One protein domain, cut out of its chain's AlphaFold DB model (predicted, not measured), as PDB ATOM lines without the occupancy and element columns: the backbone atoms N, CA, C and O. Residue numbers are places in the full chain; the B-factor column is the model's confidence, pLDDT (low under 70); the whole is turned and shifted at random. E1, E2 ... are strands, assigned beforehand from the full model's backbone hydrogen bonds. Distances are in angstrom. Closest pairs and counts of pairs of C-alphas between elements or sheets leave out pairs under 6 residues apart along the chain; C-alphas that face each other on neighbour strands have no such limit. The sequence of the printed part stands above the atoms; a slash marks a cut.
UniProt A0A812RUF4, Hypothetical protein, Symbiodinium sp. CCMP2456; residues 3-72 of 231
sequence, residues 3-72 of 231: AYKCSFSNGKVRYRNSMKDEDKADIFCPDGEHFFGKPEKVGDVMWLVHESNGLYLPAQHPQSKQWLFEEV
ATOM      1  N   ALA A   3      26.439 -14.676  19.322       96.88
ATOM      2  CA  ALA A   3      25.734 -15.088  20.525       96.88
ATOM      3  C   ALA A   3      24.539 -15.966  20.146       96.88
ATOM      4  O   ALA A   3      23.714 -15.562  19.328       96.88
ATOM      5  N   TYR A   4      24.421 -17.142  20.748       96.44
ATOM      6  CA  TYR A   4      23.331 -18.076  20.497       96.44
ATOM      7  C   TYR A   4      22.633 -18.449  21.794       96.44
ATOM      8  O   TYR A   4      23.259 -18.541  22.847       96.44
ATOM      9  N   LYS A   5      21.332 -18.697  21.696       95.12
ATOM     10  CA  LYS A   5      20.511 -19.302  22.735       95.12
ATOM     11  C   LYS A   5      20.028 -20.660  22.240       95.12
ATOM     12  O   LYS A   5      19.458 -20.762  21.152       95.12
ATOM     13  N   CYS A   6      20.230 -21.696  23.042       93.00
ATOM     14  CA  CYS A   6      19.640 -23.007  22.810       93.00
ATOM     15  C   CYS A   6      18.115 -22.893  22.902       93.00
ATOM     16  O   CYS A   6      17.580 -22.449  23.917       93.00
ATOM     17  N   SER A   7      17.424 -23.233  21.813       88.38
ATOM     18  CA  SER A   7      15.965 -23.232  21.753       88.38
ATOM     19  C   SER A   7      15.512 -24.443  20.957       88.38
ATOM     20  O   SER A   7      15.611 -24.487  19.731       88.38
ATOM     21  N   PHE A   8      15.030 -25.458  21.664       84.19
ATOM     22  CA  PHE A   8      14.516 -26.668  21.042       84.19
ATOM     23  C   PHE A   8      13.136 -26.987  21.604       84.19
ATOM     24  O   PHE A   8      12.947 -27.130  22.805       84.19
ATOM     25  N   SER A   9      12.150 -27.116  20.717       70.62
ATOM     26  CA  SER A   9      10.757 -27.320  21.118       70.62
ATOM     27  C   SER A   9      10.479 -28.714  21.685       70.62
ATOM     28  O   SER A   9       9.526 -28.847  22.438       70.62
ATOM     29  N   ASN A  10      11.274 -29.741  21.342       66.38
ATOM     30  CA  ASN A  10      11.022 -31.141  21.727       66.38
ATOM     31  C   ASN A  10      12.295 -32.022  21.700       66.38
ATOM     32  O   ASN A  10      12.343 -33.031  20.997       66.38
ATOM     33  N   GLY A  11      13.363 -31.673  22.425       77.69
ATOM     34  CA  GLY A  11      14.571 -32.509  22.400       77.69
ATOM     35  C   GLY A  11      15.647 -32.142  23.408       77.69
ATOM     36  O   GLY A  11      15.417 -31.368  24.320       77.69
ATOM     37  N   LYS A  12      16.829 -32.738  23.251       87.75
ATOM     38  CA  LYS A  12      18.087 -32.270  23.845       87.75
ATOM     39  C   LYS A  12      19.115 -32.243  22.728       87.75
ATOM     40  O   LYS A  12      19.229 -33.230  21.997       87.75
ATOM     41  N   VAL A  13      19.872 -31.161  22.599       92.19
ATOM     42  CA  VAL A  13      20.979 -31.110  21.638       92.19
ATOM     43  C   VAL A  13      22.246 -31.546  22.354       92.19
ATOM     44  O   VAL A  13      22.595 -31.011  23.402       92.19
ATOM     45  N   ARG A  14      22.910 -32.566  21.817       94.75
ATOM     46  CA  ARG A  14      24.150 -33.094  22.382       94.75
ATOM     47  C   ARG A  14      25.342 -32.456  21.679       94.75
ATOM     48  O   ARG A  14      25.339 -32.366  20.451       94.75
ATOM     49  N   TYR A  15      26.343 -32.055  22.454       96.69
ATOM     50  CA  TYR A  15      27.623 -31.603  21.920       96.69
ATOM     51  C   TYR A  15      28.356 -32.744  21.207       96.69
ATOM     52  O   TYR A  15      28.069 -33.930  21.404       96.69
ATOM     53  N   ARG A  16      29.326 -32.378  20.377       97.31
ATOM     54  CA  ARG A  16      30.170 -33.301  19.623       97.31
ATOM     55  C   ARG A  16      31.640 -32.932  19.756       97.31
ATOM     56  O   ARG A  16      31.949 -31.748  19.868       97.31
ATOM     57  N   ASN A  17      32.531 -33.923  19.705       97.62
ATOM     58  CA  ASN A  17      33.981 -33.676  19.728       97.62
ATOM     59  C   ASN A  17      34.526 -33.292  18.342       97.62
ATOM     60  O   ASN A  17      35.612 -32.730  18.241       97.62
ATOM     61  N   SER A  18      33.764 -33.552  17.275       97.25
ATOM     62  CA  SER A  18      34.076 -33.129  15.909       97.25
ATOM     63  C   SER A  18      32.809 -32.823  15.103       97.25
ATOM     64  O   SER A  18      31.688 -33.096  15.534       97.25
ATOM     65  N   MET A  19      32.975 -32.275  13.896       95.81
ATOM     66  CA  MET A  19      31.887 -32.010  12.934       95.81
ATOM     67  C   MET A  19      31.409 -33.288  12.214       95.81
ATOM     68  O   MET A  19      31.191 -33.293  11.003       95.81
ATOM     69  N   LYS A  20      31.292 -34.395  12.957       94.50
ATOM     70  CA  LYS A  20      30.799 -35.700  12.497       94.50
ATOM     71  C   LYS A  20      29.626 -36.143  13.354       94.50
ATOM     72  O   LYS A  20      29.652 -36.002  14.576       94.50
ATOM     73  N   ASP A  21      28.597 -36.710  12.733       90.31
ATOM     74  CA  ASP A  21      27.344 -37.022  13.420       90.31
ATOM     75  C   ASP A  21      27.434 -38.198  14.411       90.31
ATOM     76  O   ASP A  21      26.547 -38.384  15.256       90.31
ATOM     77  N   GLU A  22      28.515 -38.963  14.377       94.75
ATOM     78  CA  GLU A  22      28.751 -40.098  15.266       94.75
ATOM     79  C   GLU A  22      29.536 -39.699  16.525       94.75
ATOM     80  O   GLU A  22      29.386 -40.330  17.569       94.75
ATOM     81  N   ASP A  23      30.320 -38.622  16.456       96.38
ATOM     82  CA  ASP A  23      31.298 -38.238  17.479       96.38
ATOM     83  C   ASP A  23      30.678 -37.378  18.590       96.38
ATOM     84  O   ASP A  23      30.905 -36.174  18.709       96.38
ATOM     85  N   LYS A  24      29.792 -37.998  19.367       96.00
ATOM     86  CA  LYS A  24      29.012 -37.354  20.429       96.00
ATOM     87  C   LYS A  24      29.835 -37.206  21.715       96.00
ATOM     88  O   LYS A  24      30.443 -38.167  22.167       96.00
ATOM     89  N   ALA A  25      29.762 -36.037  22.347       96.06
ATOM     90  CA  ALA A  25      30.252 -35.810  23.705       96.06
ATOM     91  C   ALA A  25      29.168 -36.160  24.743       96.06
ATOM     92  O   ALA A  25      27.977 -36.128  24.434       96.06
ATOM     93  N   ASP A  26      29.543 -36.416  25.997       95.38
ATOM     94  CA  ASP A  26      28.594 -36.730  27.086       95.38
ATOM     95  C   ASP A  26      27.942 -35.488  27.725       95.38
ATOM     96  O   ASP A  26      27.441 -35.523  28.848       95.38
ATOM     97  N   ILE A  27      27.915 -34.373  26.991       95.94
ATOM     98  CA  ILE A  27      27.385 -33.082  27.433       95.94
ATOM     99  C   ILE A  27      26.239 -32.677  26.504       95.94
ATOM    100  O   ILE A  27      26.293 -32.868  25.286       95.94
ATOM    101  N   PHE A  28      25.190 -32.092  27.075       95.06
ATOM    102  CA  PHE A  28      24.046 -31.555  26.338       95.06
ATOM    103  C   PHE A  28      23.996 -30.041  26.498       95.06
ATOM    104  O   PHE A  28      24.315 -29.557  27.580       95.06
ATOM    105  N   CYS A  29      23.551 -29.318  25.467       94.25
ATOM    106  CA  CYS A  29      23.146 -27.928  25.645       94.25
ATOM    107  C   CYS A  29      21.791 -27.901  26.370       94.25
ATOM    108  O   CYS A  29      20.820 -28.446  25.825       94.25
ATOM    109  N   PRO A  30      21.689 -27.327  27.580       93.00
ATOM    110  CA  PRO A  30      20.418 -27.105  28.254       93.00
ATOM    111  C   PRO A  30      19.526 -26.145  27.462       93.00
ATOM    112  O   PRO A  30      20.004 -25.246  26.770       93.00
ATOM    113  N   ASP A  31      18.209 -26.318  27.579       92.19
ATOM    114  CA  ASP A  31      17.269 -25.392  26.948       92.19
ATOM    115  C   ASP A  31      17.410 -24.002  27.577       92.19
ATOM    116  O   ASP A  31      17.518 -23.863  28.797       92.19
ATOM    117  N   GLY A  32      17.451 -22.971  26.738       91.31
ATOM    118  CA  GLY A  32      17.678 -21.596  27.160       91.31
ATOM    119  C   GLY A  32      19.114 -21.251  27.567       91.31
ATOM    120  O   GLY A  32      19.352 -20.087  27.897       91.31
ATOM    121  N   GLU A  33      20.070 -22.188  27.522       93.44
ATOM    122  CA  GLU A  33      21.491 -21.862  27.698       93.44
ATOM    123  C   GLU A  33      21.946 -20.895  26.599       93.44
ATOM    124  O   GLU A  33      21.557 -21.011  25.436       93.44
ATOM    125  N   HIS A  34      22.756 -19.915  26.993       94.62
ATOM    126  CA  HIS A  34      23.338 -18.927  26.099       94.62
ATOM    127  C   HIS A  34      24.832 -19.209  25.951       94.62
ATOM    128  O   HIS A  34      25.515 -19.442  26.947       94.62
ATOM    129  N   PHE A  35      25.348 -19.154  24.728       96.31
ATOM    130  CA  PHE A  35      26.766 -19.353  24.459       96.31
ATOM    131  C   PHE A  35      27.264 -18.536  23.268       96.31
ATOM    132  O   PHE A  35      26.508 -18.158  22.371       96.31
ATOM    133  N   PHE A  36      28.574 -18.295  23.232       97.31
ATOM    134  CA  PHE A  36      29.231 -17.759  22.047       97.31
ATOM    135  C   PHE A  36      29.643 -18.896  21.116       97.31
ATOM    136  O   PHE A  36      30.343 -19.830  21.512       97.31
ATOM    137  N   GLY A  37      29.205 -18.797  19.866       97.06
ATOM    138  CA  GLY A  37      29.474 -19.773  18.825       97.06
ATOM    139  C   GLY A  37      30.161 -19.150  17.615       97.06
ATOM    140  O   GLY A  37      29.901 -18.002  17.229       97.06
ATOM    141  N   LYS A  38      31.024 -19.924  16.961       97.25
ATOM    142  CA  LYS A  38      31.499 -19.629  15.608       97.25
ATOM    143  C   LYS A  38      30.742 -20.514  14.613       97.25
ATOM    144  O   LYS A  38      30.848 -21.734  14.719       97.25
ATOM    145  N   PRO A  39      29.989 -19.940  13.659       96.56
ATOM    146  CA  PRO A  39      29.368 -20.733  12.611       96.56
ATOM    147  C   PRO A  39      30.437 -21.258  11.647       96.56
ATOM    148  O   PRO A  39      31.260 -20.490  11.147       96.56
ATOM    149  N   GLU A  40      30.405 -22.555  11.371       97.00
ATOM    150  CA  GLU A  40      31.268 -23.231  10.404       97.00
ATOM    151  C   GLU A  40      30.425 -24.118   9.489       97.00
ATOM    152  O   GLU A  40      29.461 -24.748   9.920       97.00
ATOM    153  N   LYS A  41      30.750 -24.147   8.197       95.75
ATOM    154  CA  LYS A  41      30.013 -24.933   7.203       95.75
ATOM    155  C   LYS A  41      30.889 -26.083   6.723       95.75
ATOM    156  O   LYS A  41      31.990 -25.844   6.234       95.75
ATOM    157  N   VAL A  42      30.383 -27.310   6.827       94.94
ATOM    158  CA  VAL A  42      31.042 -28.525   6.329       94.94
ATOM    159  C   VAL A  42      30.057 -29.271   5.439       94.94
ATOM    160  O   VAL A  42      29.040 -29.779   5.909       94.94
ATOM    161  N   GLY A  43      30.340 -29.293   4.134       93.06
ATOM    162  CA  GLY A  43      29.362 -29.725   3.137       93.06
ATOM    163  C   GLY A  43      28.110 -28.845   3.195       93.06
ATOM    164  O   GLY A  43      28.210 -27.618   3.175       93.06
ATOM    165  N   ASP A  44      26.942 -29.471   3.329       91.12
ATOM    166  CA  ASP A  44      25.648 -28.782   3.431       91.12
ATOM    167  C   ASP A  44      25.170 -28.559   4.870       91.12
ATOM    168  O   ASP A  44      24.086 -28.019   5.090       91.12
ATOM    169  N   VAL A  45      25.967 -28.951   5.866       92.19
ATOM    170  CA  VAL A  45      25.599 -28.822   7.278       92.19
ATOM    171  C   VAL A  45      26.309 -27.621   7.887       92.19
ATOM    172  O   VAL A  45      27.524 -27.451   7.755       92.19
ATOM    173  N   MET A  46      25.532 -26.783   8.571       96.00
ATOM    174  CA  MET A  46      26.069 -25.713   9.398       96.00
ATOM    175  C   MET A  46      26.264 -26.208  10.829       96.00
ATOM    176  O   MET A  46      25.371 -26.811  11.423       96.00
ATOM    177  N   TRP A  47      27.432 -25.914  11.373       97.19
ATOM    178  CA  TRP A  47      27.878 -26.237  12.716       97.19
ATOM    179  C   TRP A  47      28.119 -24.952  13.496       97.19
ATOM    180  O   TRP A  47      28.486 -23.926  12.925       97.19
ATOM    181  N   LEU A  48      27.932 -25.010  14.808       97.62
ATOM    182  CA  LEU A  48      28.339 -23.979  15.748       97.62
ATOM    183  C   LEU A  48      29.458 -24.551  16.613       97.62
ATOM    184  O   LEU A  48      29.255 -25.544  17.310       97.62
ATOM    185  N   VAL A  49      30.633 -23.929  16.562       97.88
ATOM    186  CA  VAL A  49      31.756 -24.249  17.449       97.88
ATOM    187  C   VAL A  49      31.612 -23.409  18.706       97.88
ATOM    188  O   VAL A  49      31.676 -22.180  18.631       97.88
ATOM    189  N   HIS A  50      31.378 -24.053  19.843       97.19
ATOM    190  CA  HIS A  50      31.223 -23.393  21.128       97.19
ATOM    191  C   HIS A  50      32.582 -22.889  21.615       97.19
ATOM    192  O   HIS A  50      33.530 -23.652  21.775       97.19
ATOM    193  N   GLU A  51      32.686 -21.590  21.872       95.94
ATOM    194  CA  GLU A  51      33.977 -20.938  22.090       95.94
ATOM    195  C   GLU A  51      34.710 -21.438  23.342       95.94
ATOM    196  O   GLU A  51      35.903 -21.711  23.277       95.94
ATOM    197  N   SER A  52      34.016 -21.581  24.477       94.31
ATOM    198  CA  SER A  52      34.692 -21.893  25.747       94.31
ATOM    199  C   SER A  52      35.210 -23.329  25.866       94.31
ATOM    200  O   SER A  52      36.162 -23.561  26.606       94.31
ATOM    201  N   ASN A  53      34.590 -24.292  25.180       96.25
ATOM    202  CA  ASN A  53      34.924 -25.714  25.302       96.25
ATOM    203  C   ASN A  53      35.400 -26.343  23.979       96.25
ATOM    204  O   ASN A  53      35.844 -27.487  23.985       96.25
ATOM    205  N   GLY A  54      35.316 -25.621  22.857       97.00
ATOM    206  CA  GLY A  54      35.718 -26.096  21.532       97.00
ATOM    207  C   GLY A  54      34.816 -27.180  20.932       97.00
ATOM    208  O   GLY A  54      35.143 -27.710  19.873       97.00
ATOM    209  N   LEU A  55      33.702 -27.527  21.583       97.88
ATOM    210  CA  LEU A  55      32.789 -28.571  21.125       97.88
ATOM    211  C   LEU A  55      31.864 -28.061  20.019       97.88
ATOM    212  O   LEU A  55      31.612 -26.865  19.871       97.88
ATOM    213  N   TYR A  56      31.309 -28.997  19.260       97.75
ATOM    214  CA  TYR A  56      30.505 -28.708  18.081       97.75
ATOM    215  C   TYR A  56      29.030 -29.008  18.330       97.75
ATOM    216  O   TYR A  56      28.671 -30.012  18.947       97.75
ATOM    217  N   LEU A  57      28.166 -28.154  17.793       97.00
ATOM    218  CA  LEU A  57      26.719 -28.323  17.794       97.00
ATOM    219  C   LEU A  57      26.188 -28.209  16.357       97.00
ATOM    220  O   LEU A  57      26.545 -27.259  15.660       97.00
ATOM    221  N   PRO A  58      25.342 -29.136  15.880       95.81
ATOM    222  CA  PRO A  58      24.732 -28.998  14.563       95.81
ATOM    223  C   PRO A  58      23.707 -27.866  14.616       95.81
ATOM    224  O   PRO A  58      22.767 -27.939  15.398       95.81
ATOM    225  N   ALA A  59      23.854 -26.825  13.799       95.31
ATOM    226  CA  ALA A  59      23.001 -25.636  13.877       95.31
ATOM    227  C   ALA A  59      21.526 -25.926  13.526       95.31
ATOM    228  O   ALA A  59      20.619 -25.203  13.944       95.31
ATOM    229  N   GLN A  60      21.295 -27.004  12.773       93.38
ATOM    230  CA  GLN A  60      19.985 -27.477  12.343       93.38
ATOM    231  C   GLN A  60      19.772 -28.939  12.734       93.38
ATOM    232  O   GLN A  60      20.699 -29.749  12.743       93.38
ATOM    233  N   HIS A  61      18.521 -29.300  12.998       89.75
ATOM    234  CA  HIS A  61      18.133 -30.677  13.255       89.75
ATOM    235  C   HIS A  61      18.352 -31.545  11.998       89.75
ATOM    236  O   HIS A  61      17.923 -31.156  10.908       89.75
ATOM    237  N   PRO A  62      18.948 -32.749  12.104       84.06
ATOM    238  CA  PRO A  62      19.354 -33.537  10.936       84.06
ATOM    239  C   PRO A  62      18.183 -33.951  10.035       84.06
ATOM    240  O   PRO A  62      18.335 -33.950   8.812       84.06
ATOM    241  N   GLN A  63      17.020 -34.258  10.627       86.62
ATOM    242  CA  GLN A  63      15.817 -34.705   9.905       86.62
ATOM    243  C   GLN A  63      14.927 -33.534   9.456       86.62
ATOM    244  O   GLN A  63      14.752 -33.330   8.261       86.62
ATOM    245  N   SER A  64      14.391 -32.739  10.391       89.81
ATOM    246  CA  SER A  64      13.491 -31.616  10.080       89.81
ATOM    247  C   SER A  64      14.160 -30.389   9.453       89.81
ATOM    248  O   SER A  64      13.451 -29.513   8.971       89.81
ATOM    249  N   LYS A  65      15.499 -30.283   9.492       89.88
ATOM    250  CA  LYS A  65      16.273 -29.098   9.061       89.88
ATOM    251  C   LYS A  65      15.914 -27.794   9.785       89.88
ATOM    252  O   LYS A  65      16.369 -26.722   9.395       89.88
ATOM    253  N   GLN A  66      15.141 -27.875  10.865       90.94
ATOM    254  CA  GLN A  66      14.799 -26.727  11.693       90.94
ATOM    255  C   GLN A  66      16.032 -26.240  12.461       90.94
ATOM    256  O   GLN A  66      16.811 -27.054  12.959       90.94
ATOM    257  N   TRP A  67      16.191 -24.923  12.584       91.38
ATOM    258  CA  TRP A  67      17.222 -24.318  13.426       91.38
ATOM    259  C   TRP A  67      17.036 -24.697  14.895       91.38
ATOM    260  O   TRP A  67      15.926 -24.638  15.420       91.38
ATOM    261  N   LEU A  68      18.135 -25.094  15.538       93.38
ATOM    262  CA  LEU A  68      18.173 -25.512  16.946       93.38
ATOM    263  C   LEU A  68      18.591 -24.381  17.898       93.38
ATOM    264  O   LEU A  68      18.582 -24.551  19.119       93.38
ATOM    265  N   PHE A  69      18.991 -23.241  17.336       93.88
ATOM    266  CA  PHE A  69      19.527 -22.110  18.078       93.88
ATOM    267  C   PHE A  69      18.943 -20.808  17.551       93.88
ATOM    268  O   PHE A  69      18.792 -20.619  16.344       93.88
ATOM    269  N   GLU A  70      18.657 -19.909  18.481       93.69
ATOM    270  CA  GLU A  70      18.242 -18.539  18.220       93.69
ATOM    271  C   GLU A  70      19.476 -17.637  18.357       93.69
ATOM    272  O   GLU A  70      20.151 -17.664  19.386       93.69
ATOM    273  N   GLU A  71      19.814 -16.856  17.329       94.75
ATOM    274  CA  GLU A  71      20.878 -15.855  17.459       94.75
ATOM    275  C   GLU A  71      20.388 -14.692  18.333       94.75
ATOM    276  O   GLU A  71      19.336 -14.108  18.076       94.75
ATOM    277  N   VAL A  72      21.148 -14.337  19.370       95.56
ATOM    278  CA  VAL A  72      20.757 -13.299  20.328       95.56
ATOM    279  C   VAL A  72      21.224 -11.939  19.829       95.56
ATOM    280  O   VAL A  72      22.371 -11.534  20.028       95.56
TER     281      VAL A  72
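AT A GLANCE: This is residues 3 to 72 of the 231 residues of the protein "Hypothetical protein" of Symbiodinium sp. CCMP2456 (UniProt A0A812RUF4). A small, curled five-strand sheet, bent like part of a barrel, has a two-strand hairpin, E2 and E3, over one end of it, where E2 crosses near the edge strand E6. The two sheets make a loose sandwich, two sheets face to face, with planes 37 degrees apart and strands crossed at 69 degrees. The 70 printed residues have seven named strands, E1 to E7, and no named helix: all strand. The large sheet runs E6 E5 E4 E1 E7, all antiparallel. The whole is compact, radius of gyration of the C-alphas 10.8 A, and rounded, spanning 28 by 25 by 21 A.

IN THESE COORDINATES: E1 is residues 3 to 6, from C-alpha 3 at (25.734, -15.088, 20.525). E2 is 13 to 16 and E3 24 to 29, 12.3 A long. E4, residues 34 to 42, is 23.3 A long and bends by 51 degrees at residue 38. E5 is 45 to 50, 15.9 A long; E6 is 56 to 58; E7 is 69 to 71, ending at (20.878, -15.855, 17.459).

HOW THE PARTS SIT: The pairing of E4 is staggered: residues 34 to 36 pair with E1, N 4 to O 35 at 2.8 A, and residues 37 to 42 with E5, N 40 to O 47 at 2.8 A. E4, E5 and E6 form a meander, each strand the antiparallel neighbour of the one before; N 48 and O 57 are 2.8 A apart. E1 and E7 pair by N 5 and O 70, 2.8 A. In the hairpin E2 and E3, N 29 and O 13 are 2.8 A apart. The closest C-alphas of E2 and E6, Arg 16 and Tyr 56, are 4.9 A apart.

THE WHOLE: The C-alphas farthest apart, of Glu 22 and Val 72, are 28.4 A apart. The printed part has no cut and no long link. Mean pLDDT of the printed part is 93.3; residue 10 is under 70.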